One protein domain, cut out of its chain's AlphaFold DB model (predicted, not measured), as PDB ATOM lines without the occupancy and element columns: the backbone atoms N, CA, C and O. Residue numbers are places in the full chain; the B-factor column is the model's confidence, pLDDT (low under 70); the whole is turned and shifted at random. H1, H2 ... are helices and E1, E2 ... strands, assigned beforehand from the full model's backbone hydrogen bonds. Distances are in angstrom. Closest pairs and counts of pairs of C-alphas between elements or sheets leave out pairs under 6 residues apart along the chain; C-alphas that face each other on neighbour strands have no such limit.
ATOM      1  N   VAL A  56     277.429 156.007 205.495       76.75
ATOM      2  CA  VAL A  56     278.200 155.642 204.299       76.75
ATOM      3  C   VAL A  56     279.256 154.577 204.611       76.75
ATOM      4  O   VAL A  56     279.300 153.566 203.922       76.75
ATOM      5  N   GLN A  57     280.042 154.758 205.678       79.31
ATOM      6  CA  GLN A  57     281.082 153.796 206.077       79.31
ATOM      7  C   GLN A  57     280.474 152.450 206.476       79.31
ATOM      8  O   GLN A  57     280.973 151.401 206.090       79.31
ATOM      9  N   LEU A  58     279.338 152.476 207.178       81.94
ATOM     10  CA  LEU A  58     278.628 151.256 207.553       81.94
ATOM     11  C   LEU A  58     278.110 150.475 206.334       81.94
ATOM     12  O   LEU A  58     278.131 149.249 206.327       81.94
ATOM     13  N   ILE A  59     277.620 151.172 205.303       83.69
ATOM     14  CA  ILE A  59     277.162 150.529 204.063       83.69
ATOM     15  C   ILE A  59     278.335 149.868 203.330       83.69
ATOM     16  O   ILE A  59     278.165 148.767 202.806       83.69
ATOM     17  N   GLU A  60     279.506 150.510 203.296       84.19
ATOM     18  CA  GLU A  60     280.724 149.938 202.708       84.19
ATOM     19  C   GLU A  60     281.154 148.663 203.447       84.19
ATOM     20  O   GLU A  60     281.309 147.624 202.807       84.19
ATOM     21  N   GLU A  61     281.228 148.701 204.782       85.62
ATOM     22  CA  GLU A  61     281.560 147.535 205.618       85.62
ATOM     23  C   GLU A  61     280.577 146.371 205.406       85.62
ATOM     24  O   GLU A  61     280.984 145.221 205.245       85.62
ATOM     25  N   ILE A  62     279.274 146.660 205.310       88.88
ATOM     26  CA  ILE A  62     278.252 145.640 205.025       88.88
ATOM     27  C   ILE A  62     278.454 145.009 203.647       88.88
ATOM     28  O   ILE A  62     278.258 143.805 203.485       88.88
ATOM     29  N   TRP A  63     278.834 145.788 202.634       90.19
ATOM     30  CA  TRP A  63     279.110 145.237 201.309       90.19
ATOM     31  C   TRP A  63     280.398 144.411 201.269       90.19
ATOM     32  O   TRP A  63     280.431 143.416 200.542       90.19
ATOM     33  N   GLU A  64     281.418 144.763 202.054       89.69
ATOM     34  CA  GLU A  64     282.618 143.935 202.233       89.69
ATOM     35  C   GLU A  64     282.279 142.590 202.886       89.69
ATOM     36  O   GLU A  64     282.662 141.534 202.367       89.69
ATOM     37  N   ASP A  65     281.481 142.616 203.956       91.56
ATOM     38  CA  ASP A  65     280.982 141.421 204.635       91.56
ATOM     39  C   ASP A  65     280.172 140.539 203.669       91.56
ATOM     40  O   ASP A  65     280.467 139.355 203.488       91.56
ATOM     41  N   LEU A  66     279.195 141.114 202.961       91.62
ATOM     42  CA  LEU A  66     278.388 140.394 201.970       91.62
ATOM     43  C   LEU A  66     279.233 139.850 200.812       91.62
ATOM     44  O   LEU A  66     278.929 138.775 200.288       91.62
ATOM     45  N   PHE A  67     280.289 140.553 200.400       92.19
ATOM     46  CA  PHE A  67     281.188 140.083 199.348       92.19
ATOM     47  C   PHE A  67     281.973 138.858 199.814       92.19
ATOM     48  O   PHE A  67     282.078 137.873 199.076       92.19
ATOM     49  N   TYR A  68     282.467 138.878 201.056       91.81
ATOM     50  CA  TYR A  68     283.101 137.714 201.667       91.81
ATOM     51  C   TYR A  68     282.133 136.524 201.732       91.81
ATOM     52  O   TYR A  68     282.501 135.415 201.334       91.81
ATOM     53  N   LEU A  69     280.884 136.751 202.153       91.88
ATOM     54  CA  LEU A  69     279.845 135.716 202.209       91.88
ATOM     55  C   LEU A  69     279.516 135.151 200.818       91.88
ATOM     56  O   LEU A  69     279.436 133.932 200.666       91.88
ATOM     57  N   LYS A  70     279.409 135.997 199.785       91.94
ATOM     58  CA  LYS A  70     279.201 135.566 198.393       91.94
ATOM     59  C   LYS A  70     280.272 134.577 197.931       91.94
ATOM     60  O   LYS A  70     279.946 133.566 197.310       91.94
ATOM     61  N   CYS A  71     281.535 134.841 198.259       90.75
ATOM     62  CA  CYS A  71     282.658 133.966 197.914       90.75
ATOM     63  C   CYS A  71     282.652 132.620 198.667       90.75
ATOM     64  O   CYS A  71     283.313 131.685 198.223       90.75
ATOM     65  N   HIS A  72     281.889 132.498 199.761       91.50
ATOM     66  CA  HIS A  72     281.815 131.302 200.613       91.50
ATOM     67  C   HIS A  72     280.381 130.751 200.742       91.50
ATOM     68  O   HIS A  72     280.039 130.126 201.746       91.50
ATOM     69  N   LEU A  73     279.536 130.959 199.722       87.50
ATOM     70  CA  LEU A  73     278.108 130.601 199.720       87.50
ATOM     71  C   LEU A  73     277.827 129.145 200.139       87.50
ATOM     72  O   LEU A  73     276.852 128.870 200.833       87.50
ATOM     73  N   ASN A  74     278.695 128.206 199.759       88.19
ATOM     74  CA  ASN A  74     278.571 126.782 200.094       88.19
ATOM     75  C   ASN A  74     278.708 126.466 201.597       88.19
ATOM     76  O   ASN A  74     278.337 125.370 202.014       88.19
ATOM     77  N   LYS A  75     279.241 127.394 202.399       86.94
ATOM     78  CA  LYS A  75     279.423 127.256 203.852       86.94
ATOM     79  C   LYS A  75     278.367 128.005 204.668       86.94
ATOM     80  O   LYS A  75     278.426 127.979 205.896       86.94
ATOM     81  N   LEU A  76     277.430 128.692 204.011       87.12
ATOM     82  CA  LEU A  76     276.425 129.514 204.680       87.12
ATOM     83  C   LEU A  76     275.191 128.708 205.078       87.12
ATOM     84  O   LEU A  76     274.671 127.897 204.312       87.12
ATOM     85  N   ASP A  77     274.665 129.016 206.261       84.50
ATOM     86  CA  ASP A  77     273.309 128.640 206.639       84.50
ATOM     87  C   ASP A  77     272.313 129.637 206.026       84.50
ATOM     88  O   ASP A  77     272.200 130.787 206.462       84.50
ATOM     89  N   LYS A  78     271.565 129.177 205.018       83.25
ATOM     90  CA  LYS A  78     270.592 129.973 204.247       83.25
ATOM     91  C   LYS A  78     269.407 130.485 205.079       83.25
ATOM     92  O   LYS A  78     268.640 131.321 204.599       83.25
ATOM     93  N   SER A  79     269.231 129.987 206.305       77.88
ATOM     94  CA  SER A  79     268.195 130.447 207.239       77.88
ATOM     95  C   SER A  79     268.621 131.661 208.076       77.88
ATOM     96  O   SER A  79     267.783 132.302 208.710       77.88
ATOM     97  N   THR A  80     269.911 132.009 208.063       78.56
ATOM     98  CA  THR A  80     270.453 133.099 208.878       78.56
ATOM     99  C   THR A  80     270.097 134.477 208.294       78.56
ATOM    100  O   THR A  80     270.310 134.712 207.099       78.56
ATOM    101  N   PRO A  81     269.593 135.429 209.105       79.62
ATOM    102  CA  PRO A  81     269.291 136.777 208.639       79.62
ATOM    103  C   PRO A  81     270.568 137.620 208.553       79.62
ATOM    104  O   PRO A  81     271.076 138.106 209.563       79.62
ATOM    105  N   PHE A  82     271.081 137.811 207.339       90.00
ATOM    106  CA  PHE A  82     272.075 138.847 207.053       90.00
ATOM    107  C   PHE A  82     271.368 140.140 206.655       90.00
ATOM    108  O   PHE A  82     270.251 140.108 206.142       90.00
ATOM    109  N   LEU A  83     272.015 141.273 206.907       90.06
ATOM    110  CA  LEU A  83     271.467 142.593 206.596       90.06
ATOM    111  C   LEU A  83     271.962 143.100 205.243       90.06
ATOM    112  O   LEU A  83     273.121 142.898 204.895       90.06
ATOM    113  N   VAL A  84     271.087 143.804 204.532       90.44
ATOM    114  CA  VAL A  84     271.378 144.498 203.273       90.44
ATOM    115  C   VAL A  84     270.905 145.949 203.335       90.44
ATOM    116  O   VAL A  84     269.880 146.232 203.967       90.44
ATOM    117  N   PRO A  85     271.621 146.875 202.675       89.62
ATOM    118  CA  PRO A  85     271.201 148.266 202.579       89.62
ATOM    119  C   PRO A  85     270.010 148.427 201.634       89.62
ATOM    120  O   PRO A  85     269.929 147.746 200.609       89.62
ATOM    121  N   VAL A  86     269.096 149.341 201.964       88.00
ATOM    122  CA  VAL A  86     267.873 149.608 201.190       88.00
ATOM    123  C   VAL A  86     268.012 150.869 200.338       88.00
ATOM    124  O   VAL A  86     268.414 151.926 200.823       88.00
ATOM    125  N   PHE A  87     267.639 150.779 199.061       85.25
ATOM    126  CA  PHE A  87     267.771 151.858 198.084       85.25
ATOM    127  C   PHE A  87     267.010 153.122 198.503       85.25
ATOM    128  O   PHE A  87     265.837 153.065 198.865       85.25
ATOM    129  N   GLY A  88     267.681 154.276 198.432       78.06
ATOM    130  CA  GLY A  88     267.090 155.579 198.756       78.06
ATOM    131  C   GLY A  88     266.846 155.825 200.249       78.06
ATOM    132  O   GLY A  88     266.250 156.840 200.599       78.06
ATOM    133  N   THR A  89     267.304 154.931 201.132       78.69
ATOM    134  CA  THR A  89     267.158 155.077 202.584       78.69
ATOM    135  C   THR A  89     268.477 154.797 203.300       78.69
ATOM    136  O   THR A  89     269.366 154.145 202.763       78.69
ATOM    137  N   SER A  90     268.590 155.246 204.546       76.81
ATOM    138  CA  SER A  90     269.687 154.890 205.452       76.81
ATOM    139  C   SER A  90     269.411 153.614 206.260       76.81
ATOM    140  O   SER A  90     270.024 153.398 207.304       76.81
ATOM    141  N   THR A  91     268.453 152.788 205.823       82.38
ATOM    142  CA  THR A  91     267.985 151.625 206.586       82.38
ATOM    143  C   THR A  91     268.623 150.324 206.108       82.38
ATOM    144  O   THR A  91     268.927 150.147 204.926       82.38
ATOM    145  N   LEU A  92     268.810 149.409 207.059       86.38
ATOM    146  CA  LEU A  92     269.265 148.044 206.833       86.38
ATOM    147  C   LEU A  92     268.119 147.091 207.148       86.38
ATOM    148  O   LEU A  92     267.435 147.260 208.159       86.38
ATOM    149  N   ILE A  93     267.927 146.076 206.314       88.50
ATOM    150  CA  ILE A  93     266.887 145.062 206.521       88.50
ATOM    151  C   ILE A  93     267.449 143.655 206.320       88.50
ATOM    152  O   ILE A  93     268.436 143.496 205.600       88.50
ATOM    153  N   PRO A  94     266.825 142.618 206.905       90.12
ATOM    154  CA  PRO A  94     267.169 141.236 206.596       90.12
ATOM    155  C   PRO A  94     267.010 140.933 205.099       90.12
ATOM    156  O   PRO A  94     266.006 141.333 204.507       90.12
ATOM    157  N   ILE A  95     267.944 140.179 204.504       90.44
ATOM    158  CA  ILE A  95     267.901 139.763 203.086       90.44
ATOM    159  C   ILE A  95     266.554 139.121 202.737       90.44
ATOM    160  O   ILE A  95     265.992 139.409 201.686       90.44
ATOM    161  N   GLN A  96     265.992 138.313 203.638       89.44
ATOM    162  CA  GLN A  96     264.716 137.615 203.438       89.44
ATOM    163  C   GLN A  96     263.504 138.555 203.338       89.44
ATOM    164  O   GLN A  96     262.440 138.159 202.861       89.44
ATOM    165  N   ASN A  97     263.657 139.799 203.790       88.62
ATOM    166  CA  ASN A  97     262.651 140.851 203.683       88.62
ATOM    167  C   ASN A  97     262.954 141.825 202.541       88.62
ATOM    168  O   ASN A  97     262.166 142.733 202.293       88.62
ATOM    169  N   ALA A  98     264.094 141.658 201.874       89.25
ATOM    170  CA  ALA A  98     264.543 142.528 200.811       89.25
ATOM    171  C   ALA A  98     264.096 142.017 199.440       89.25
ATOM    172  O   ALA A  98     263.858 140.826 199.258       89.25
ATOM    173  N   ILE A  99     263.993 142.925 198.474       89.31
ATOM    174  CA  ILE A  99     263.635 142.642 197.084       89.31
ATOM    175  C   ILE A  99     264.855 142.918 196.204       89.31
ATOM    176  O   ILE A  99     265.557 143.918 196.386       89.31
ATOM    177  N   LEU A 100     265.094 142.045 195.223       88.69
ATOM    178  CA  LEU A 100     266.147 142.253 194.232       88.69
ATOM    179  C   LEU A 100     265.939 143.562 193.448       88.69
ATOM    180  O   LEU A 100     264.832 143.821 192.976       88.69
ATOM    181  N   PRO A 101     266.996 144.366 193.248       84.88
ATOM    182  CA  PRO A 101     266.925 145.577 192.438       84.88
ATOM    183  C   PRO A 101     267.025 145.267 190.943       84.88
ATOM    184  O   PRO A 101     266.566 146.064 190.127       84.88
ATOM    185  N   THR A 102     267.600 144.117 190.580       85.75
ATOM    186  CA  THR A 102     267.751 143.672 189.197       85.75
ATOM    187  C   THR A 102     267.318 142.216 189.012       85.75
ATOM    188  O   THR A 102     267.365 141.421 189.953       85.75
ATOM    189  N   ILE A 103     266.874 141.867 187.800       85.94
ATOM    190  CA  ILE A 103     266.640 140.482 187.366       85.94
ATOM    191  C   ILE A 103     267.307 140.283 186.007       85.94
ATOM    192  O   ILE A 103     266.985 140.995 185.058       85.94
ATOM    193  N   LEU A 104     268.213 139.308 185.898       84.81
ATOM    194  CA  LEU A 104     269.045 139.082 184.711       84.81
ATOM    195  C   LEU A 104     269.869 140.322 184.320       84.81
ATOM    196  O   LEU A 104     270.101 140.577 183.140       84.81
ATOM    197  N   GLY A 105     270.274 141.127 185.304       80.12
ATOM    198  CA  GLY A 105     270.958 142.405 185.101       80.12
ATOM    199  C   GLY A 105     270.051 143.561 184.665       80.12
ATOM    200  O   GLY A 105     270.542 144.677 184.498       80.12
ATOM    201  N   ILE A 106     268.742 143.334 184.503       79.81
ATOM    202  CA  ILE A 106     267.761 144.379 184.187       79.81
ATOM    203  C   ILE A 106     267.363 145.074 185.479       79.81
ATOM    204  O   ILE A 106     266.864 144.421 186.390       79.81
ATOM    205  N   ASP A 107     267.527 146.392 185.548       79.62
ATOM    206  CA  ASP A 107     267.022 147.196 186.659       79.62
ATOM    207  C   ASP A 107     265.492 147.191 186.691       79.62
ATOM    208  O   ASP A 107     264.836 147.712 185.785       79.62
ATOM    209  N   ILE A 108     264.927 146.590 187.742       79.44
ATOM    210  CA  ILE A 108     263.481 146.444 187.892       79.44
ATOM    211  C   ILE A 108     262.851 147.479 188.830       79.44
ATOM    212  O   ILE A 108     261.639 147.440 189.050       79.44
ATOM    213  N   ARG A 109     263.633 148.422 189.377       79.69
ATOM    214  CA  ARG A 109     263.162 149.402 190.377       79.69
ATOM    215  C   ARG A 109     261.958 150.216 189.905       79.69
ATOM    216  O   ARG A 109     261.088 150.533 190.708       79.69
ATOM    217  N   SER A 110     261.877 150.513 188.610       75.00
ATOM    218  CA  SER A 110     260.764 151.242 187.989       75.00
ATOM    219  C   SER A 110     259.497 150.406 187.755       75.00
ATOM    220  O   SER A 110     258.468 150.974 187.398       75.00
ATOM    221  N   PHE A 111     259.548 149.081 187.942       76.19
ATOM    222  CA  PHE A 111     258.451 148.140 187.653       76.19
ATOM    223  C   PHE A 111     257.850 147.487 188.907       76.19
ATOM    224  O   PHE A 111     256.958 146.640 188.807       76.19
ATOM    225  N   ILE A 112     258.347 147.854 190.088       76.50
ATOM    226  CA  ILE A 112     257.835 147.401 191.384       76.50
ATOM    227  C   ILE A 112     256.838 148.448 191.900       76.50
ATOM    228  O   ILE A 112     257.055 149.651 191.754       76.50
ATOM    229  N   HIS A 113     255.730 148.003 192.505       67.12
ATOM    230  CA  HIS A 113     254.744 148.915 193.088       67.12
ATOM    231  C   HIS A 113     255.376 149.847 194.142       67.12
ATOM    232  O   HIS A 113     256.172 149.385 194.963       67.12
ATOM    233  N   PRO A 114     254.988 151.138 194.184       56.81
ATOM    234  CA  PRO A 114     255.444 152.082 195.197       56.81
ATOM    235  C   PRO A 114     254.747 151.800 196.535       56.81
ATOM    236  O   PRO A 114     253.818 152.488 196.943       56.81
ATOM    237  N   THR A 115     255.182 150.757 197.228       57.94
ATOM    238  CA  THR A 115     254.893 150.535 198.648       57.94
ATOM    239  C   THR A 115     256.229 150.360 199.349       57.94
ATOM    240  O   THR A 115     257.001 149.531 198.875       57.94
ATOM    241  N   ASN A 116     256.493 151.150 200.407       54.91
ATOM    242  CA  ASN A 116     257.708 151.172 201.250       54.91
ATOM    243  C   ASN A 116     258.746 150.110 200.858       54.91
ATOM    244  O   ASN A 116     258.748 148.991 201.365       54.91
ATOM    245  N   SER A 117     259.554 150.462 199.863       61.53
ATOM    246  CA  SER A 117     260.298 149.517 199.045       61.53
ATOM    247  C   SER A 117     261.538 149.011 199.769       61.53
ATOM    248  O   SER A 117     262.547 149.706 199.835       61.53
ATOM    249  N   SER A 118     261.489 147.768 200.232       84.69
ATOM    250  CA  SER A 118     262.624 146.987 200.740       84.69
ATOM    251  C   SER A 118     263.616 146.571 199.636       84.69
ATOM    252  O   SER A 118     264.141 145.464 199.649       84.69
ATOM    253  N   ILE A 119     263.848 147.412 198.624       88.25
ATOM    254  CA  ILE A 119     264.714 147.075 197.484       88.25
ATOM    255  C   ILE A 119     266.181 147.241 197.884       88.25
ATOM    256  O   ILE A 119     266.547 148.270 198.446       88.25
ATOM    257  N   ILE A 120     267.032 146.268 197.559       89.75
ATOM    258  CA  ILE A 120     268.460 146.308 197.910       89.75
ATOM    259  C   ILE A 120     269.184 147.430 197.148       89.75
ATOM    260  O   ILE A 120     269.050 147.572 195.933       89.75
ATOM    261  N   ALA A 121     269.997 148.214 197.853       87.31
ATOM    262  CA  ALA A 121     270.885 149.221 197.283       87.31
ATOM    263  C   ALA A 121     272.199 148.581 196.819       87.31
ATOM    264  O   ALA A 121     273.147 148.514 197.599       87.31
ATOM    265  N   PHE A 122     272.273 148.107 195.569       83.50
ATOM    266  CA  PHE A 122     273.537 147.578 195.045       83.50
ATOM    267  C   PHE A 122     274.683 148.599 195.135       83.50
ATOM    268  O   PHE A 122     274.445 149.798 194.975       83.50
ATOM    269  N   PRO A 123     275.932 148.132 195.321       72.88
ATOM    270  CA  PRO A 123     277.096 149.002 195.500       72.88
ATOM    271  C   PRO A 123     277.519 149.710 194.201       72.88
ATOM    272  O   PRO A 123     278.467 150.488 194.191       72.88
ATOM    273  N   TYR A 124     276.820 149.456 193.092       72.50
ATOM    274  CA  TYR A 124     277.073 150.067 191.793       72.50
ATOM    275  C   TYR A 124     275.821 150.823 191.341       72.50
ATOM    276  O   TYR A 124     274.730 150.257 191.269       72.50
ATOM    277  N   HIS A 125     275.972 152.112 191.026       58.59
ATOM    278  CA  HIS A 125     274.851 152.967 190.619       58.59
ATOM    279  C   HIS A 125     274.366 152.702 189.183       58.59
ATOM    280  O   HIS A 125     273.204 152.978 188.879       58.59
ATOM    281  N   HIS A 126     275.218 152.129 188.322       60.81
ATOM    282  CA  HIS A 126     274.919 151.844 186.917       60.81
ATOM    283  C   HIS A 126     275.407 150.451 186.507       60.81
ATOM    284  O   HIS A 126     276.520 150.050 186.839       60.81
ATOM    285  N   VAL A 127     274.571 149.728 185.758       57.78
ATOM    286  CA  VAL A 127     274.917 148.436 185.160       57.78
ATOM    287  C   VAL A 127     275.791 148.687 183.932       57.78
ATOM    288  O   VAL A 127     275.297 149.119 182.894       57.78
ATOM    289  N   HIS A 128     277.096 148.429 184.037       64.75
ATOM    290  CA  HIS A 128     277.983 148.379 182.872       64.75
ATOM    291  C   HIS A 128     278.071 146.951 182.320       64.75
ATOM    292  O   HIS A 128     278.121 145.988 183.081       64.75
ATOM    293  N   HIS A 129     278.155 146.799 180.993       62.03
ATOM    294  CA  HIS A 129     278.222 145.483 180.336       62.03
ATOM    295  C   HIS A 129     279.390 144.611 180.816       62.03
ATOM    296  O   HIS A 129     279.235 143.403 180.968       62.03
ATOM    297  N   SER A 130     280.530 145.220 181.152       69.00
ATOM    298  CA  SER A 130     281.689 144.531 181.740       69.00
ATOM    299  C   SER A 130     281.433 143.964 183.144       69.00
ATOM    300  O   SER A 130     282.245 143.195 183.650       69.00
ATOM    301  N   GLN A 131     280.316 144.325 183.780       78.00
ATOM    302  CA  GLN A 131     279.944 143.918 185.135       78.00
ATOM    303  C   GLN A 131     278.759 142.941 185.169       78.00
ATOM    304  O   GLN A 131     278.404 142.490 186.257       78.00
ATOM    305  N   LEU A 132     278.174 142.570 184.018       80.88
ATOM    306  CA  LEU A 132     276.985 141.705 183.955       80.88
ATOM    307  C   LEU A 132     277.186 140.395 184.723       80.88
ATOM    308  O   LEU A 132     276.359 140.041 185.556       80.88
ATOM    309  N   PHE A 133     278.317 139.714 184.526       86.00
ATOM    310  CA  PHE A 133     278.608 138.470 185.241       86.00
ATOM    311  C   PHE A 133     278.643 138.659 186.767       86.00
ATOM    312  O   PHE A 133     278.063 137.865 187.503       86.00
ATOM    313  N   ASN A 134     279.255 139.743 187.258       86.94
ATOM    314  CA  ASN A 134     279.287 140.055 188.692       86.94
ATOM    315  C   ASN A 134     277.883 140.376 189.236       86.94
ATOM    316  O   ASN A 134     277.558 139.980 190.354       86.94
ATOM    317  N   ILE A 135     277.041 141.054 188.449       86.69
ATOM    318  CA  ILE A 135     275.644 141.336 188.812       86.69
ATOM    319  C   ILE A 135     274.847 140.036 188.914       86.69
ATOM    320  O   ILE A 135     274.197 139.810 189.929       86.69
ATOM    321  N   LEU A 136     274.962 139.140 187.931       88.69
ATOM    322  CA  LEU A 136     274.305 137.831 187.979       88.69
ATOM    323  C   LEU A 136     274.798 137.001 189.175       88.69
ATOM    324  O   LEU A 136     274.003 136.344 189.838       88.69
ATOM    325  N   GLN A 137     276.087 137.066 189.525       90.75
ATOM    326  CA  GLN A 137     276.597 136.411 190.736       90.75
ATOM    327  C   GLN A 137     275.946 136.957 192.011       90.75
ATOM    328  O   GLN A 137     275.661 136.185 192.926       90.75
ATOM    329  N   TRP A 138     275.710 138.269 192.079       91.88
ATOM    330  CA  TRP A 138     275.001 138.892 193.193       91.88
ATOM    331  C   TRP A 138     273.517 138.523 193.224       91.88
ATOM    332  O   TRP A 138     273.022 138.157 194.285       91.88
ATOM    333  N   GLU A 139     272.819 138.562 192.088       91.06
ATOM    334  CA  GLU A 139     271.421 138.121 191.985       91.06
ATOM    335  C   GLU A 139     271.264 136.668 192.440       91.06
ATOM    336  O   GLU A 139     270.406 136.363 193.267       91.06
ATOM    337  N   HIS A 140     272.134 135.783 191.949       92.75
ATOM    338  CA  HIS A 140     272.156 134.380 192.336       92.75
ATOM    339  C   HIS A 140     272.400 134.203 193.838       92.75
ATOM    340  O   HIS A 140     271.619 133.529 194.505       92.75
ATOM    341  N   PHE A 141     273.435 134.850 194.387       93.19
ATOM    342  CA  PHE A 141     273.735 134.813 195.820       93.19
ATOM    343  C   PHE A 141     272.544 135.262 196.673       93.19
ATOM    344  O   PHE A 141     272.177 134.595 197.636       93.19
ATOM    345  N   LEU A 142     271.909 136.376 196.311       92.38
ATOM    346  CA  LEU A 142     270.778 136.917 197.059       92.38
ATOM    347  C   LEU A 142     269.555 135.989 196.996       92.38
ATOM    348  O   LEU A 142     268.889 135.797 198.013       92.38
ATOM    349  N   LEU A 143     269.276 135.373 195.844       91.44
ATOM    350  CA  LEU A 143     268.201 134.379 195.706       91.44
ATOM    351  C   LEU A 143     268.469 133.117 196.530       91.44
ATOM    352  O   LEU A 143     267.556 132.616 197.184       91.44
ATOM    353  N   GLU A 144     269.715 132.643 196.552       91.50
ATOM    354  CA  GLU A 144     270.158 131.518 197.386       91.50
ATOM    355  C   GLU A 144     270.021 131.811 198.887       91.50
ATOM    356  O   GLU A 144     269.718 130.916 199.676       91.50
ATOM    357  N   MET A 145     270.160 133.080 199.279       90.62
ATOM    358  CA  MET A 145     269.925 133.569 200.642       90.62
ATOM    359  C   MET A 145     268.454 133.928 200.924       90.62
ATOM    360  O   MET A 145     268.157 134.631 201.891       90.62
ATOM    361  N   ASN A 146     267.518 133.416 200.115       89.62
ATOM    362  CA  ASN A 146     266.069 133.584 200.262       89.62
ATOM    363  C   ASN A 146     265.568 135.040 200.168       89.62
ATOM    364  O   ASN A 146     264.555 135.381 200.779       89.62
ATOM    365  N   CYS A 147     266.238 135.892 199.384       89.94
ATOM    366  CA  CYS A 147     265.727 137.218 199.022       89.94
ATOM    367  C   CYS A 147     264.324 137.128 198.390       89.94
ATOM    368  O   CYS A 147     264.012 136.181 197.655       89.94
ATOM    369  N   GLN A 148     263.457 138.110 198.661       86.44
ATOM    370  CA  GLN A 148     262.097 138.108 198.130       86.44
ATOM    371  C   GLN A 148     262.100 138.270 196.611       86.44
ATOM    372  O   GLN A 148     262.736 139.150 196.028       86.44
ATOM    373  N   ARG A 149     261.304 137.424 195.958       82.62
ATOM    374  CA  ARG A 149     261.093 137.467 194.509       82.62
ATOM    375  C   ARG A 149     260.135 138.606 194.187       82.62
ATOM    376  O   ARG A 149     258.982 138.572 194.624       82.62
ATOM    377  N   ALA A 150     260.603 139.577 193.410       71.50
ATOM    378  CA  ALA A 150     259.798 140.715 192.996       71.50
ATOM    379  C   ALA A 150     258.587 140.263 192.163       71.50
ATOM    380  O   ALA A 150     258.725 139.531 191.176       71.50
ATOM    381  N   SER A 151     257.402 140.740 192.535       73.69
ATOM    382  CA  SER A 151     256.250 140.779 191.634       73.69
ATOM    383  C   SER A 151     256.335 142.079 190.843       73.69
ATOM    384  O   SER A 151     256.043 143.150 191.368       73.69
ATOM    385  N   ILE A 152     256.804 141.972 189.604       74.44
ATOM    386  CA  ILE A 152     256.864 143.091 188.665       74.44
ATOM    387  C   ILE A 152     255.523 143.223 187.940       74.44
ATOM    388  O   ILE A 152     254.876 142.218 187.647       74.44
ATOM    389  N   TYR A 153     255.116 144.458 187.664       70.44
ATOM    390  CA  TYR A 153     253.903 144.764 186.909       70.44
ATOM    391  C   TYR A 153     254.246 145.759 185.806       70.44
ATOM    392  O   TYR A 153     254.834 146.807 186.069       70.44
ATOM    393  N   LEU A 154     253.862 145.445 184.569       65.75
ATOM    394  CA  LEU A 154     253.935 146.400 183.466       65.75
ATOM    395  C   LEU A 154     252.698 147.311 183.532       65.75
ATOM    396  O   LEU A 154     251.575 146.812 183.424       65.75
ATOM    397  N   PRO A 155     252.848 148.634 183.733       60.31
ATOM    398  CA  PRO A 155     251.705 149.537 183.750       60.31
ATOM    399  C   PRO A 155     251.058 149.596 182.359       60.31
ATOM    400  O   PRO A 155     251.751 149.724 181.354       60.31
ATOM    401  N   ILE A 156     249.723 149.573 182.307       54.06
ATOM    402  CA  ILE A 156     248.902 149.439 181.082       54.06
ATOM    403  C   ILE A 156     249.127 150.582 180.054       54.06
ATOM    404  O   ILE A 156     248.761 150.436 178.893       54.06
ATOM    405  N   ASN A 157     249.766 151.698 180.440       47.56
ATOM    406  CA  ASN A 157     249.755 152.970 179.699       47.56
ATOM    407  C   ASN A 157     251.128 153.630 179.428       47.56
ATOM    408  O   ASN A 157     251.199 154.856 179.363       47.56
ATOM    409  N   TYR A 158     252.224 152.886 179.239       48.72
ATOM    410  CA  TYR A 158     253.499 153.527 178.870       48.72
ATOM    411  C   TYR A 158     253.853 153.397 177.389       48.72
ATOM    412  O   TYR A 158     254.227 152.342 176.883       48.72
ATOM    413  N   SER A 159     253.816 154.549 176.720       38.97
ATOM    414  CA  SER A 159     254.604 154.848 175.532       38.97
ATOM    415  C   SER A 159     256.067 154.500 175.797       38.97
ATOM    416  O   SER A 159     256.732 155.197 176.559       38.97
ATOM    417  N   ILE A 160     256.529 153.413 175.178       46.50
ATOM    418  CA  ILE A 160     257.931 153.085 174.905       46.50
ATOM    419  C   ILE A 160     258.855 153.506 176.055       46.50
ATOM    420  O   ILE A 160     259.550 154.522 175.977       46.50
ATOM    421  N   ILE A 161     258.896 152.706 177.122       47.81
ATOM    422  CA  ILE A 161     260.057 152.743 178.008       47.81
ATOM    423  C   ILE A 161     261.225 152.281 177.132       47.81
ATOM    424  O   ILE A 161     261.426 151.085 176.923       47.81
ATOM    425  N   LYS A 162     261.953 153.242 176.551       45.69
ATOM    426  CA  LYS A 162     263.274 153.011 175.976       45.69
ATOM    427  C   LYS A 162     264.160 152.641 177.152       45.69
ATOM    428  O   LYS A 162     264.795 153.511 177.735       45.69
ATOM    429  N   LEU A 163     264.134 151.373 177.551       48.12
ATOM    430  CA  LEU A 163     265.166 150.818 178.405       48.12
ATOM    431  C   LEU A 163     266.438 150.880 177.561       48.12
ATOM    432  O   LEU A 163     266.550 150.118 176.604       48.12
ATOM    433  N   PRO A 164     267.375 151.801 177.838       41.78
ATOM    434  CA  PRO A 164     268.561 151.947 177.003       41.78
ATOM    435  C   PRO A 164     269.544 150.783 177.213       41.78
ATOM    436  O   PRO A 164     270.569 150.723 176.548       41.78
ATOM    437  N   PHE A 165     269.233 149.864 178.134       50.22
ATOM    438  CA  PHE A 165     270.109 148.796 178.593       50.22
ATOM    439  C   PHE A 165     269.277 147.570 178.987       50.22
ATOM    440  O   PHE A 165     269.167 147.220 180.159       50.22
ATOM    441  N   LEU A 166     268.639 146.922 178.013       52.94
ATOM    442  CA  LEU A 166     268.351 145.499 178.165       52.94
ATOM    443  C   LEU A 166     269.645 144.759 177.817       52.94
ATOM    444  O   LEU A 166     270.200 145.032 176.751       52.94
ATOM    445  N   PRO A 167     270.154 143.849 178.664       53.59
ATOM    446  CA  PRO A 167     271.127 142.883 178.197       53.59
ATOM    447  C   PRO A 167     270.410 142.056 177.132       53.59
ATOM    448  O   PRO A 167     269.596 141.181 177.430       53.59
ATOM    449  N   THR A 168     270.648 142.386 175.866       59.28
ATOM    450  CA  THR A 168     270.277 141.508 174.769       59.28
ATOM    451  C   THR A 168     270.917 140.152 175.050       59.28
ATOM    452  O   THR A 168     272.011 140.063 175.610       59.28
ATOM    453  N   LEU A 169     270.262 139.059 174.654       63.44
ATOM    454  CA  LEU A 169     270.864 137.720 174.743       63.44
ATOM    455  C   LEU A 169     272.209 137.634 173.996       63.44
ATOM    456  O   LEU A 169     272.982 136.707 174.214       63.44
ATOM    457  N   THR A 170     272.502 138.632 173.160       63.78
ATOM    458  CA  THR A 170     273.772 138.858 172.469       63.78
ATOM    459  C   THR A 170     274.898 139.396 173.355       63.78
ATOM    460  O   THR A 170     276.050 139.347 172.940       63.78
ATOM    461  N   MET A 171     274.605 139.893 174.564       68.12
ATOM    462  CA  MET A 171     275.601 140.463 175.486       68.12
ATOM    463  C   MET A 171     276.192 139.454 176.467       68.12
ATOM    464  O   MET A 171     277.154 139.778 177.165       68.12
ATOM    465  N   PHE A 172     275.621 138.253 176.565       71.81
ATOM    466  CA  PHE A 172     276.196 137.189 177.380       71.81
ATOM    467  C   PHE A 172     277.514 136.757 176.739       71.81
ATOM    468  O   PHE A 172     277.523 136.222 175.641       71.81
ATOM    469  N   THR A 173     278.633 137.038 177.404       69.75
ATOM    470  CA  THR A 173     279.976 136.869 176.831       69.75
ATOM    471  C   THR A 173     280.470 135.424 176.826       69.75
ATOM    472  O   THR A 173     281.381 135.099 176.069       69.75
ATOM    473  N   ASP A 174     279.910 134.566 177.683       79.19
ATOM    474  CA  ASP A 174     280.312 133.169 177.832       79.19
ATOM    475  C   ASP A 174     279.166 132.269 178.337       79.19
ATOM    476  O   ASP A 174     278.112 132.732 178.783       79.19
ATOM    477  N   GLU A 175     279.394 130.955 178.279       84.06
ATOM    478  CA  GLU A 175     278.443 129.922 178.698       84.06
ATOM    479  C   GLU A 175     278.144 129.953 180.209       84.06
ATOM    480  O   GLU A 175     277.016 129.689 180.624       84.06
ATOM    481  N   LYS A 176     279.119 130.332 181.048       86.00
ATOM    482  CA  LYS A 176     278.943 130.388 182.511       86.00
ATOM    483  C   LYS A 176     277.950 131.478 182.905       86.00
ATOM    484  O   LYS A 176     277.151 131.289 183.820       86.00
ATOM    485  N   CYS A 177     277.998 132.609 182.210       84.06
ATOM    486  CA  CYS A 177     277.080 133.726 182.367       84.06
ATOM    487  C   CYS A 177     275.640 133.305 182.026       84.06
ATOM    488  O   CYS A 177     274.714 133.616 182.778       84.06
ATOM    489  N   VAL A 178     275.454 132.525 180.954       87.12
ATOM    490  CA  VAL A 178     274.134 131.995 180.567       87.12
ATOM    491  C   VAL A 178     273.615 130.963 181.560       87.12
ATOM    492  O   VAL A 178     272.474 131.082 181.993       87.12
ATOM    493  N   GLN A 179     274.440 130.001 181.979       89.38
ATOM    494  CA  GLN A 179     274.045 128.997 182.975       89.38
ATOM    495  C   GLN A 179     273.571 129.655 184.278       89.38
ATOM    496  O   GLN A 179     272.566 129.256 184.867       89.38
ATOM    497  N   LEU A 180     274.263 130.714 184.709       89.31
ATOM    498  CA  LEU A 180     273.883 131.487 185.886       89.31
ATOM    499  C   LEU A 180     272.553 132.229 185.681       89.31
ATOM    500  O   LEU A 180     271.698 132.209 186.566       89.31
ATOM    501  N   ALA A 181     272.346 132.834 184.511       89.00
ATOM    502  CA  ALA A 181     271.089 133.486 184.147       89.00
ATOM    503  C   ALA A 181     269.906 132.511 184.059       89.00
ATOM    504  O   ALA A 181     268.820 132.823 184.545       89.00
ATOM    505  N   GLU A 182     270.094 131.316 183.499       90.06
ATOM    506  CA  GLU A 182     269.065 130.268 183.471       90.06
ATOM    507  C   GLU A 182     268.653 129.853 184.881       90.06
ATOM    508  O   GLU A 182     267.462 129.720 185.179       90.06
ATOM    509  N   LEU A 183     269.633 129.718 185.769       91.12
ATOM    510  CA  LEU A 183     269.400 129.361 187.156       91.12
ATOM    511  C   LEU A 183     268.668 130.487 187.910       91.12
ATOM    512  O   LEU A 183     267.669 130.220 188.581       91.12
ATOM    513  N   ILE A 184     269.047 131.753 187.707       90.75
ATOM    514  CA  ILE A 184     268.315 132.926 188.227       90.75
ATOM    515  C   ILE A 184     266.875 132.967 187.705       90.75
ATOM    516  O   ILE A 184     265.945 133.205 188.480       90.75
ATOM    517  N   LEU A 185     266.666 132.713 186.408       89.62
ATOM    518  CA  LEU A 185     265.339 132.683 185.796       89.62
ATOM    519  C   LEU A 185     264.481 131.553 186.380       89.62
ATOM    520  O   LEU A 185     263.284 131.744 186.603       89.62
ATOM    521  N   SER A 186     265.081 130.396 186.679       91.12
ATOM    522  CA  SER A 186     264.391 129.258 187.296       91.12
ATOM    523  C   SER A 186     263.843 129.578 188.694       91.12
ATOM    524  O   SER A 186     262.766 129.098 189.049       91.12
ATOM    525  N   TYR A 187     264.512 130.466 189.441       88.81
ATOM    526  CA  TYR A 187     264.053 130.936 190.748       88.81
ATOM    527  C   TYR A 187     262.837 131.870 190.678       88.81
ATOM    528  O   TYR A 187     262.124 132.016 191.674       88.81
ATOM    529  N   GLN A 188     262.557 132.498 189.532       88.38
ATOM    530  CA  GLN A 188     261.475 133.478 189.413       88.38
ATOM    531  C   GLN A 188     260.080 132.836 189.365       88.38
ATOM    532  O   GLN A 188     259.893 131.711 188.898       88.38
ATOM    533  N   LYS A 189     259.072 133.584 189.835       87.62
ATOM    534  CA  LYS A 189     257.651 133.210 189.709       87.62
ATOM    535  C   LYS A 189     257.195 133.328 188.249       87.62
ATOM    536  O   LYS A 189     257.737 134.146 187.510       87.62
ATOM    537  N   GLU A 190     256.161 132.584 187.850       85.38
ATOM    538  CA  GLU A 190     255.670 132.612 186.458       85.38
ATOM    539  C   GLU A 190     255.205 134.013 186.033       85.38
ATOM    540  O   GLU A 190     255.629 134.485 184.988       85.38
ATOM    541  N   ASN A 191     254.495 134.756 186.895       83.62
ATOM    542  CA  ASN A 191     254.108 136.146 186.605       83.62
ATOM    543  C   ASN A 191     255.312 137.053 186.292       83.62
ATOM    544  O   ASN A 191     255.228 137.934 185.440       83.62
ATOM    545  N   THR A 192     256.441 136.846 186.977       83.06
ATOM    546  CA  THR A 192     257.683 137.589 186.727       83.06
ATOM    547  C   THR A 192     258.264 137.197 185.370       83.06
ATOM    548  O   THR A 192     258.649 138.072 184.602       83.06
ATOM    549  N   LYS A 193     258.269 135.901 185.027       86.19
ATOM    550  CA  LYS A 193     258.697 135.417 183.703       86.19
ATOM    551  C   LYS A 193     257.809 135.954 182.582       86.19
ATOM    552  O   LYS A 193     258.328 136.370 181.553       86.19
ATOM    553  N   ASP A 194     256.498 136.000 182.792       83.50
ATOM    554  CA  ASP A 194     255.532 136.566 181.847       83.50
ATOM    555  C   ASP A 194     255.734 138.062 181.638       83.50
ATOM    556  O   ASP A 194     255.675 138.536 180.506       83.50
ATOM    557  N   CYS A 195     256.052 138.802 182.699       81.56
ATOM    558  CA  CYS A 195     256.434 140.199 182.556       81.56
ATOM    559  C   CYS A 195     257.750 140.333 181.788       81.56
ATOM    560  O   CYS A 195     257.785 141.105 180.840       81.56
ATOM    561  N   LEU A 196     258.794 139.554 182.115       82.00
ATOM    562  CA  LEU A 196     260.075 139.542 181.385       82.00
ATOM    563  C   LEU A 196     259.885 139.256 179.886       82.00
ATOM    564  O   LEU A 196     260.441 139.960 179.048       82.00
ATOM    565  N   ARG A 197     259.023 138.295 179.541       84.50
ATOM    566  CA  ARG A 197     258.611 137.966 178.163       84.50
ATOM    567  C   ARG A 197     258.006 139.154 177.405       84.50
ATOM    568  O   ARG A 197     257.978 139.140 176.175       84.50
ATOM    569  N   GLN A 198     257.499 140.170 178.095       82.12
ATOM    570  CA  GLN A 198     256.889 141.354 177.490       82.12
ATOM    571  C   GLN A 198     257.856 142.542 177.372       82.12
ATOM    572  O   GLN A 198     257.482 143.564 176.796       82.12
ATOM    573  N   PHE A 199     259.094 142.432 177.872       77.19
ATOM    574  CA  PHE A 199     260.054 143.535 177.795       77.19
ATOM    575  C   PHE A 199     260.412 143.865 176.336       77.19
ATOM    576  O   PHE A 199     260.626 142.954 175.534       77.19
ATOM    577  N   PRO A 200     260.480 145.156 175.973       73.56
ATOM    578  CA  PRO A 200     260.734 145.585 174.603       73.56
ATOM    579  C   PRO A 200     262.202 145.393 174.196       73.56
ATOM    580  O   PRO A 200     263.076 146.017 174.778       73.56
ATOM    581  N   ILE A 201     262.480 144.614 173.154       72.38
ATOM    582  CA  ILE A 201     263.801 144.483 172.520       72.38
ATOM    583  C   ILE A 201     263.856 145.345 171.253       72.38
ATOM    584  O   ILE A 201     262.857 145.482 170.541       72.38
ATOM    585  N   VAL A 202     265.030 145.926 170.988       69.62
ATOM    586  CA  VAL A 202     265.340 146.658 169.755       69.62
ATOM    587  C   VAL A 202     265.967 145.697 168.748       69.62
ATOM    588  O   VAL A 202     266.914 144.987 169.074       69.62
ATOM    589  N   ASP A 203     265.426 145.675 167.533       68.25
ATOM    590  CA  ASP A 203     266.038 144.985 166.395       68.25
ATOM    591  C   ASP A 203     267.187 145.839 165.827       68.25
ATOM    592  O   ASP A 203     266.953 146.885 165.213       68.25
ATOM    593  N   ASP A 204     268.427 145.389 166.037       58.97
ATOM    594  CA  ASP A 204     269.649 146.071 165.583       58.97
ATOM    595  C   ASP A 204     269.837 146.028 164.052       58.97
ATOM    596  O   ASP A 204     270.683 146.739 163.505       58.97
ATOM    597  N   SER A 205     269.052 145.219 163.326       59.44
ATOM    598  CA  SER A 205     269.249 144.977 161.890       59.44
ATOM    599  C   SER A 205     268.583 146.009 160.964       59.44
ATOM    600  O   SER A 205     268.847 146.013 159.758       59.44
ATOM    601  N   LYS A 206     267.738 146.916 161.485       57.25
ATOM    602  CA  LYS A 206     266.965 147.882 160.676       57.25
ATOM    603  C   LYS A 206     267.411 149.333 160.868       57.25
ATOM    604  O   LYS A 206     267.653 149.794 161.975       57.25
ATOM    605  N   ARG A 207     267.381 150.118 159.776       51.72
ATOM    606  CA  ARG A 207     267.556 151.592 159.804       51.72
ATOM    607  C   ARG A 207     266.483 152.319 160.634       51.72
ATOM    608  O   ARG A 207     266.690 153.463 161.020       51.72
ATOM    609  N   VAL A 208     265.346 151.668 160.881       57.09
ATOM    610  CA  VAL A 208     264.266 152.143 161.753       57.09
ATOM    611  C   VAL A 208     264.175 151.169 162.921       57.09
ATOM    612  O   VAL A 208     263.882 149.997 162.703       57.09
ATOM    613  N   GLN A 209     264.435 151.653 164.138       61.66
ATOM    614  CA  GLN A 209     264.376 150.853 165.364       61.66
ATOM    615  C   GLN A 209     262.960 150.294 165.553       61.66
ATOM    616  O   GLN A 209     262.048 151.019 165.957       61.66
ATOM    617  N   GLN A 210     262.769 149.012 165.242       65.69
ATOM    618  CA  GLN A 210     261.540 148.301 165.567       65.69
ATOM    619  C   GLN A 210     261.658 147.780 166.995       65.69
ATOM    620  O   GLN A 210     262.620 147.100 167.343       65.69
ATOM    621  N   ILE A 211     260.676 148.135 167.822       71.19
ATOM    622  CA  ILE A 211     260.603 147.732 169.222       71.19
ATOM    623  C   ILE A 211     259.545 146.638 169.324       71.19
ATOM    624  O   ILE A 211     258.409 146.830 168.887       71.19
ATOM    625  N   SER A 212     259.905 145.470 169.846       74.06
ATOM    626  CA  SER A 212     258.984 144.333 169.986       74.06
ATOM    627  C   SER A 212     259.241 143.585 171.291       74.06
ATOM    628  O   SER A 212     260.388 143.522 171.723       74.06
ATOM    629  N   PRO A 213     258.209 143.039 171.954       80.06
ATOM    630  CA  PRO A 213     258.403 142.302 173.199       80.06
ATOM    631  C   PRO A 213     259.250 141.043 172.965       80.06
ATOM    632  O   PRO A 213     259.155 140.449 171.892       80.06
ATOM    633  N   ILE A 214     260.018 140.600 173.972       81.06
ATOM    634  CA  ILE A 214     260.879 139.398 173.895       81.06
ATOM    635  C   ILE A 214     260.126 138.187 173.329       81.06
ATOM    636  O   ILE A 214     260.590 137.514 172.420       81.06
ATOM    637  N   SER A 215     258.919 137.934 173.820       81.62
ATOM    638  CA  SER A 215     258.087 136.802 173.397       81.62
ATOM    639  C   SER A 215     257.562 136.881 171.961       81.62
ATOM    640  O   SER A 215     256.975 135.914 171.474       81.62
ATOM    641  N   ALA A 216     257.732 138.020 171.289       79.62
ATOM    642  CA  ALA A 216     257.391 138.200 169.884       79.62
ATOM    643  C   ALA A 216     258.622 138.249 168.971       79.62
ATOM    644  O   ALA A 216     258.444 138.445 167.770       79.62
ATOM    645  N   THR A 217     259.845 138.101 169.499       82.62
ATOM    646  CA  THR A 217     261.063 138.089 168.683       82.62
ATOM    647  C   THR A 217     261.432 136.685 168.213       82.62
ATOM    648  O   THR A 217     261.108 135.664 168.831       82.62
ATOM    649  N   PHE A 218     262.129 136.647 167.083       86.12
ATOM    650  CA  PHE A 218     262.600 135.427 166.442       86.12
ATOM    651  C   PHE A 218     264.125 135.416 166.385       86.12
ATOM    652  O   PHE A 218     264.762 136.456 166.211       86.12
ATOM    653  N   ASP A 219     264.715 134.232 166.487       86.69
ATOM    654  CA  ASP A 219     266.114 134.040 166.129       86.69
ATOM    655  C   ASP A 219     266.312 134.345 164.639       86.69
ATOM    656  O   ASP A 219     265.612 133.802 163.777       86.69
ATOM    657  N   GLU A 220     267.274 135.210 164.331       85.19
ATOM    658  CA  GLU A 220     267.604 135.629 162.972       85.19
ATOM    659  C   GLU A 220     267.817 134.435 162.042       85.19
ATOM    660  O   GLU A 220     267.339 134.468 160.913       85.19
ATOM    661  N   MET A 221     268.443 133.352 162.523       85.62
ATOM    662  CA  MET A 221     268.695 132.144 161.723       85.62
ATOM    663  C   MET A 221     267.420 131.484 161.170       85.62
ATOM    664  O   MET A 221     267.484 130.754 160.184       85.62
ATOM    665  N   ILE A 222     266.264 131.730 161.789       84.12
ATOM    666  CA  ILE A 222     264.978 131.113 161.437       84.12
ATOM    667  C   ILE A 222     264.213 131.969 160.428       84.12
ATOM    668  O   ILE A 222     263.551 131.453 159.527       84.12
ATOM    669  N   VAL A 223     264.305 133.290 160.578       83.19
ATOM    670  CA  VAL A 223     263.498 134.271 159.841       83.19
ATOM    671  C   VAL A 223     264.344 135.158 158.921       83.19
ATOM    672  O   VAL A 223     263.966 136.293 158.632       83.19
ATOM    673  N   GLN A 224     265.483 134.652 158.432       81.94
ATOM    674  CA  GLN A 224     266.379 135.388 157.522       81.94
ATOM    675  C   GLN A 224     265.625 135.971 156.315       81.94
ATOM    676  O   GLN A 224     265.825 137.135 155.964       81.94
ATOM    677  N   ASP A 225     264.686 135.193 155.771       79.31
ATOM    678  CA  ASP A 225     263.887 135.539 154.589       79.31
ATOM    679  C   ASP A 225     262.700 136.476 154.887       79.31
ATOM    680  O   ASP A 225     261.973 136.870 153.976       79.31
ATOM    681  N   LEU A 226     262.472 136.826 156.159       79.50
ATOM    682  CA  LEU A 226     261.361 137.663 156.616       79.50
ATOM    683  C   LEU A 226     261.891 138.904 157.337       79.50
ATOM    684  O   LEU A 226     261.792 139.009 158.561       79.50
ATOM    685  N   PRO A 227     262.436 139.883 156.593       72.06
ATOM    686  CA  PRO A 227     262.991 141.087 157.192       72.06
ATOM    687  C   PRO A 227     261.928 141.953 157.872       72.06
ATOM    688  O   PRO A 227     262.302 142.877 158.573       72.06
ATOM    689  N   SER A 228     260.624 141.719 157.690       73.88
ATOM    690  CA  SER A 228     259.565 142.444 158.407       73.88
ATOM    691  C   SER A 228     259.429 142.022 159.874       73.88
ATOM    692  O   SER A 228     259.035 142.844 160.704       73.88
ATOM    693  N   LEU A 229     259.845 140.803 160.223       75.94
ATOM    694  CA  LEU A 229     259.748 140.278 161.582       75.94
ATOM    695  C   LEU A 229     260.796 140.887 162.522       75.94
ATOM    696  O   LEU A 229     261.923 141.139 162.093       75.94
ATOM    697  N   PRO A 230     260.451 141.094 163.807       78.00
ATOM    698  CA  PRO A 230     261.423 141.488 164.811       78.00
ATOM    699  C   PRO A 230     262.346 140.305 165.106       78.00
ATOM    700  O   PRO A 230     261.914 139.256 165.598       78.00
ATOM    701  N   ARG A 231     263.625 140.466 164.786       82.88
ATOM    702  CA  ARG A 231     264.613 139.391 164.880       82.88
ATOM    703  C   ARG A 231     265.840 139.823 165.658       82.88
ATOM    704  O   ARG A 231     266.186 140.998 165.664       82.88
ATOM    705  N   ILE A 232     266.492 138.861 166.297       82.75
ATOM    706  CA  ILE A 232     267.785 139.058 166.948       82.75
ATOM    707  C   ILE A 232     268.690 137.859 166.688       82.75
ATOM    708  O   ILE A 232     268.226 136.721 166.614       82.75
ATOM    709  N   THR A 233     269.989 138.097 166.567       84.12
ATOM    710  CA  THR A 233     270.975 137.021 166.444       84.12
ATOM    711  C   THR A 233     271.115 136.321 167.796       84.12
ATOM    712  O   THR A 233     271.523 136.955 168.760       84.12
ATOM    713  N   ILE A 234     270.794 135.030 167.915       84.44
ATOM    714  CA  ILE A 234     270.962 134.294 169.181       84.44
ATOM    715  C   ILE A 234     272.232 133.431 169.109       84.44
ATOM    716  O   ILE A 234     272.269 132.482 168.320       84.44
ATOM    717  N   PRO A 235     273.261 133.676 169.946       85.88
ATOM    718  CA  PRO A 235     274.394 132.761 170.062       85.88
ATOM    719  C   PRO A 235     273.940 131.347 170.453       85.88
ATOM    720  O   PRO A 235     272.999 131.182 171.232       85.88
ATOM    721  N   SER A 236     274.620 130.312 169.954       85.12
ATOM    722  CA  SER A 236     274.230 128.909 170.178       85.12
ATOM    723  C   SER A 236     274.095 128.544 171.660       85.12
ATOM    724  O   SER A 236     273.136 127.874 172.039       85.12
ATOM    725  N   TYR A 237     274.999 129.044 172.504       85.69
ATOM    726  CA  TYR A 237     274.989 128.822 173.951       85.69
ATOM    727  C   TYR A 237     273.865 129.578 174.685       85.69
ATOM    728  O   TYR A 237     273.537 129.209 175.803       85.69
ATOM    729  N   CYS A 238     273.225 130.582 174.069       86.75
ATOM    730  CA  CYS A 238     272.102 131.338 174.646       86.75
ATOM    731  C   CYS A 238     270.719 130.771 174.282       86.75
ATOM    732  O   CYS A 238     269.708 131.281 174.769       86.75
ATOM    733  N   ARG A 239     270.629 129.761 173.402       87.56
ATOM    734  CA  ARG A 239     269.343 129.309 172.827       87.56
ATOM    735  C   ARG A 239     268.351 128.796 173.868       87.56
ATOM    736  O   ARG A 239     267.155 129.042 173.727       87.56
ATOM    737  N   VAL A 240     268.823 128.097 174.900       88.50
ATOM    738  CA  VAL A 240     267.958 127.532 175.949       88.50
ATOM    739  C   VAL A 240     267.350 128.653 176.798       88.50
ATOM    740  O   VAL A 240     266.125 128.737 176.915       88.50
ATOM    741  N   LEU A 241     268.169 129.589 177.281       87.88
ATOM    742  CA  LEU A 241     267.705 130.812 177.939       87.88
ATOM    743  C   LEU A 241     266.729 131.618 177.065       87.88
ATOM    744  O   LEU A 241     265.671 132.023 177.545       87.88
ATOM    745  N   ALA A 242     267.045 131.806 175.781       87.12
ATOM    746  CA  ALA A 242     266.190 132.507 174.824       87.12
ATOM    747  C   ALA A 242     264.803 131.854 174.709       87.12
ATOM    748  O   ALA A 242     263.781 132.538 174.805       87.12
ATOM    749  N   LYS A 243     264.763 130.521 174.596       87.50
ATOM    750  CA  LYS A 243     263.526 129.730 174.580       87.50
ATOM    751  C   LYS A 243     262.721 129.915 175.869       87.50
ATOM    752  O   LYS A 243     261.512 130.131 175.813       87.50
ATOM    753  N   ASN A 244     263.380 129.906 177.030       86.56
ATOM    754  CA  ASN A 244     262.729 130.109 178.332       86.56
ATOM    755  C   ASN A 244     262.130 131.521 178.490       86.56
ATOM    756  O   ASN A 244     261.078 131.689 179.119       86.56
ATOM    757  N   LEU A 245     262.764 132.519 177.871       84.69
ATOM    758  CA  LEU A 245     262.281 133.900 177.767       84.69
ATOM    759  C   LEU A 245     261.232 134.105 176.658       84.69
ATOM    760  O   LEU A 245     260.759 135.223 176.470       84.69
ATOM    761  N   GLY A 246     260.827 133.043 175.959       83.56
ATOM    762  CA  GLY A 246     259.758 133.071 174.963       83.56
ATOM    763  C   GLY A 246     260.189 133.477 173.554       83.56
ATOM    764  O   GLY A 246     259.314 133.653 172.712       83.56
ATOM    765  N   ILE A 247     261.491 133.600 173.282       85.94
ATOM    766  CA  ILE A 247     261.995 133.840 171.926       85.94
ATOM    767  C   ILE A 247     261.835 132.573 171.102       85.94
ATOM    768  O   ILE A 247     262.190 131.470 171.534       85.94
ATOM    769  N   CYS A 248     261.352 132.735 169.875       86.31
ATOM    770  CA  CYS A 248     261.308 131.637 168.931       86.31
ATOM    771  C   CYS A 248     262.723 131.298 168.434       86.31
ATOM    772  O   CYS A 248     263.275 131.999 167.585       86.31
ATOM    773  N   VAL A 249     263.272 130.181 168.914       86.56
ATOM    774  CA  VAL A 249     264.568 129.629 168.483       86.56
ATOM    775  C   VAL A 249     264.450 128.311 167.710       86.56
ATOM    776  O   VAL A 249     265.458 127.771 167.271       86.56
ATOM    777  N   GLU A 250     263.252 127.773 167.492       85.94
ATOM    778  CA  GLU A 250     263.045 126.549 166.709       85.94
ATOM    779  C   GLU A 250     261.758 126.656 165.878       85.94
ATOM    780  O   GLU A 250     260.849 127.425 166.201       85.94
ATOM    781  N   TYR A 251     261.674 125.871 164.801       82.44
ATOM    782  CA  TYR A 251     260.460 125.731 163.998       82.44
ATOM    783  C   TYR A 251     259.433 124.875 164.758       82.44
ATOM    784  O   TYR A 251     259.372 123.660 164.574       82.44
TER     785      TYR A 251
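What this domain is: This is residues 56 to 251 of the 824 residues of the protein "Hypothetical protein" of Rotaria sp. Silwood1 (UniProt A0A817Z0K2). Little regular structure: helices H2, H3 and H5 pack in a row amid long loops, with H1 and hairpin E1 E2 at one end, hairpin E3 E4 towards the other. Of 196 printed residues 73, mostly helix, form H1 E1 E2 H2 H3 H4 E3 E4 H5. It is compact, radius of gyration of the C-alphas 17.8 A, spanning 56 by 37 by 28 A.

How they stand to each other: E1, residues 83 to 85, and E2, 92 to 94, form an antiparallel hairpin with N 84 and O 93 2.9 A apart. H3, residues 175 to 187, touches H2, 129 to 144, closest at C-alphas 177 and 133, 5.8 A, and H5, 236 to 244, at C-alphas 182 and 241, 5.7 A.

Where its parts are: H1, residues 56 to 71, begins at C-alpha (278.200, 155.642, 204.299); H5 ends at (262.729, 130.109, 178.332). H4, E3 and E4 are residues 190 to 196, 200 to 202 and 211 to 213.

The domain as a whole: The printed part has no cut; E2 to H2 is a long link; 39 residues have pLDDT under 70, among them residues 154 to 171.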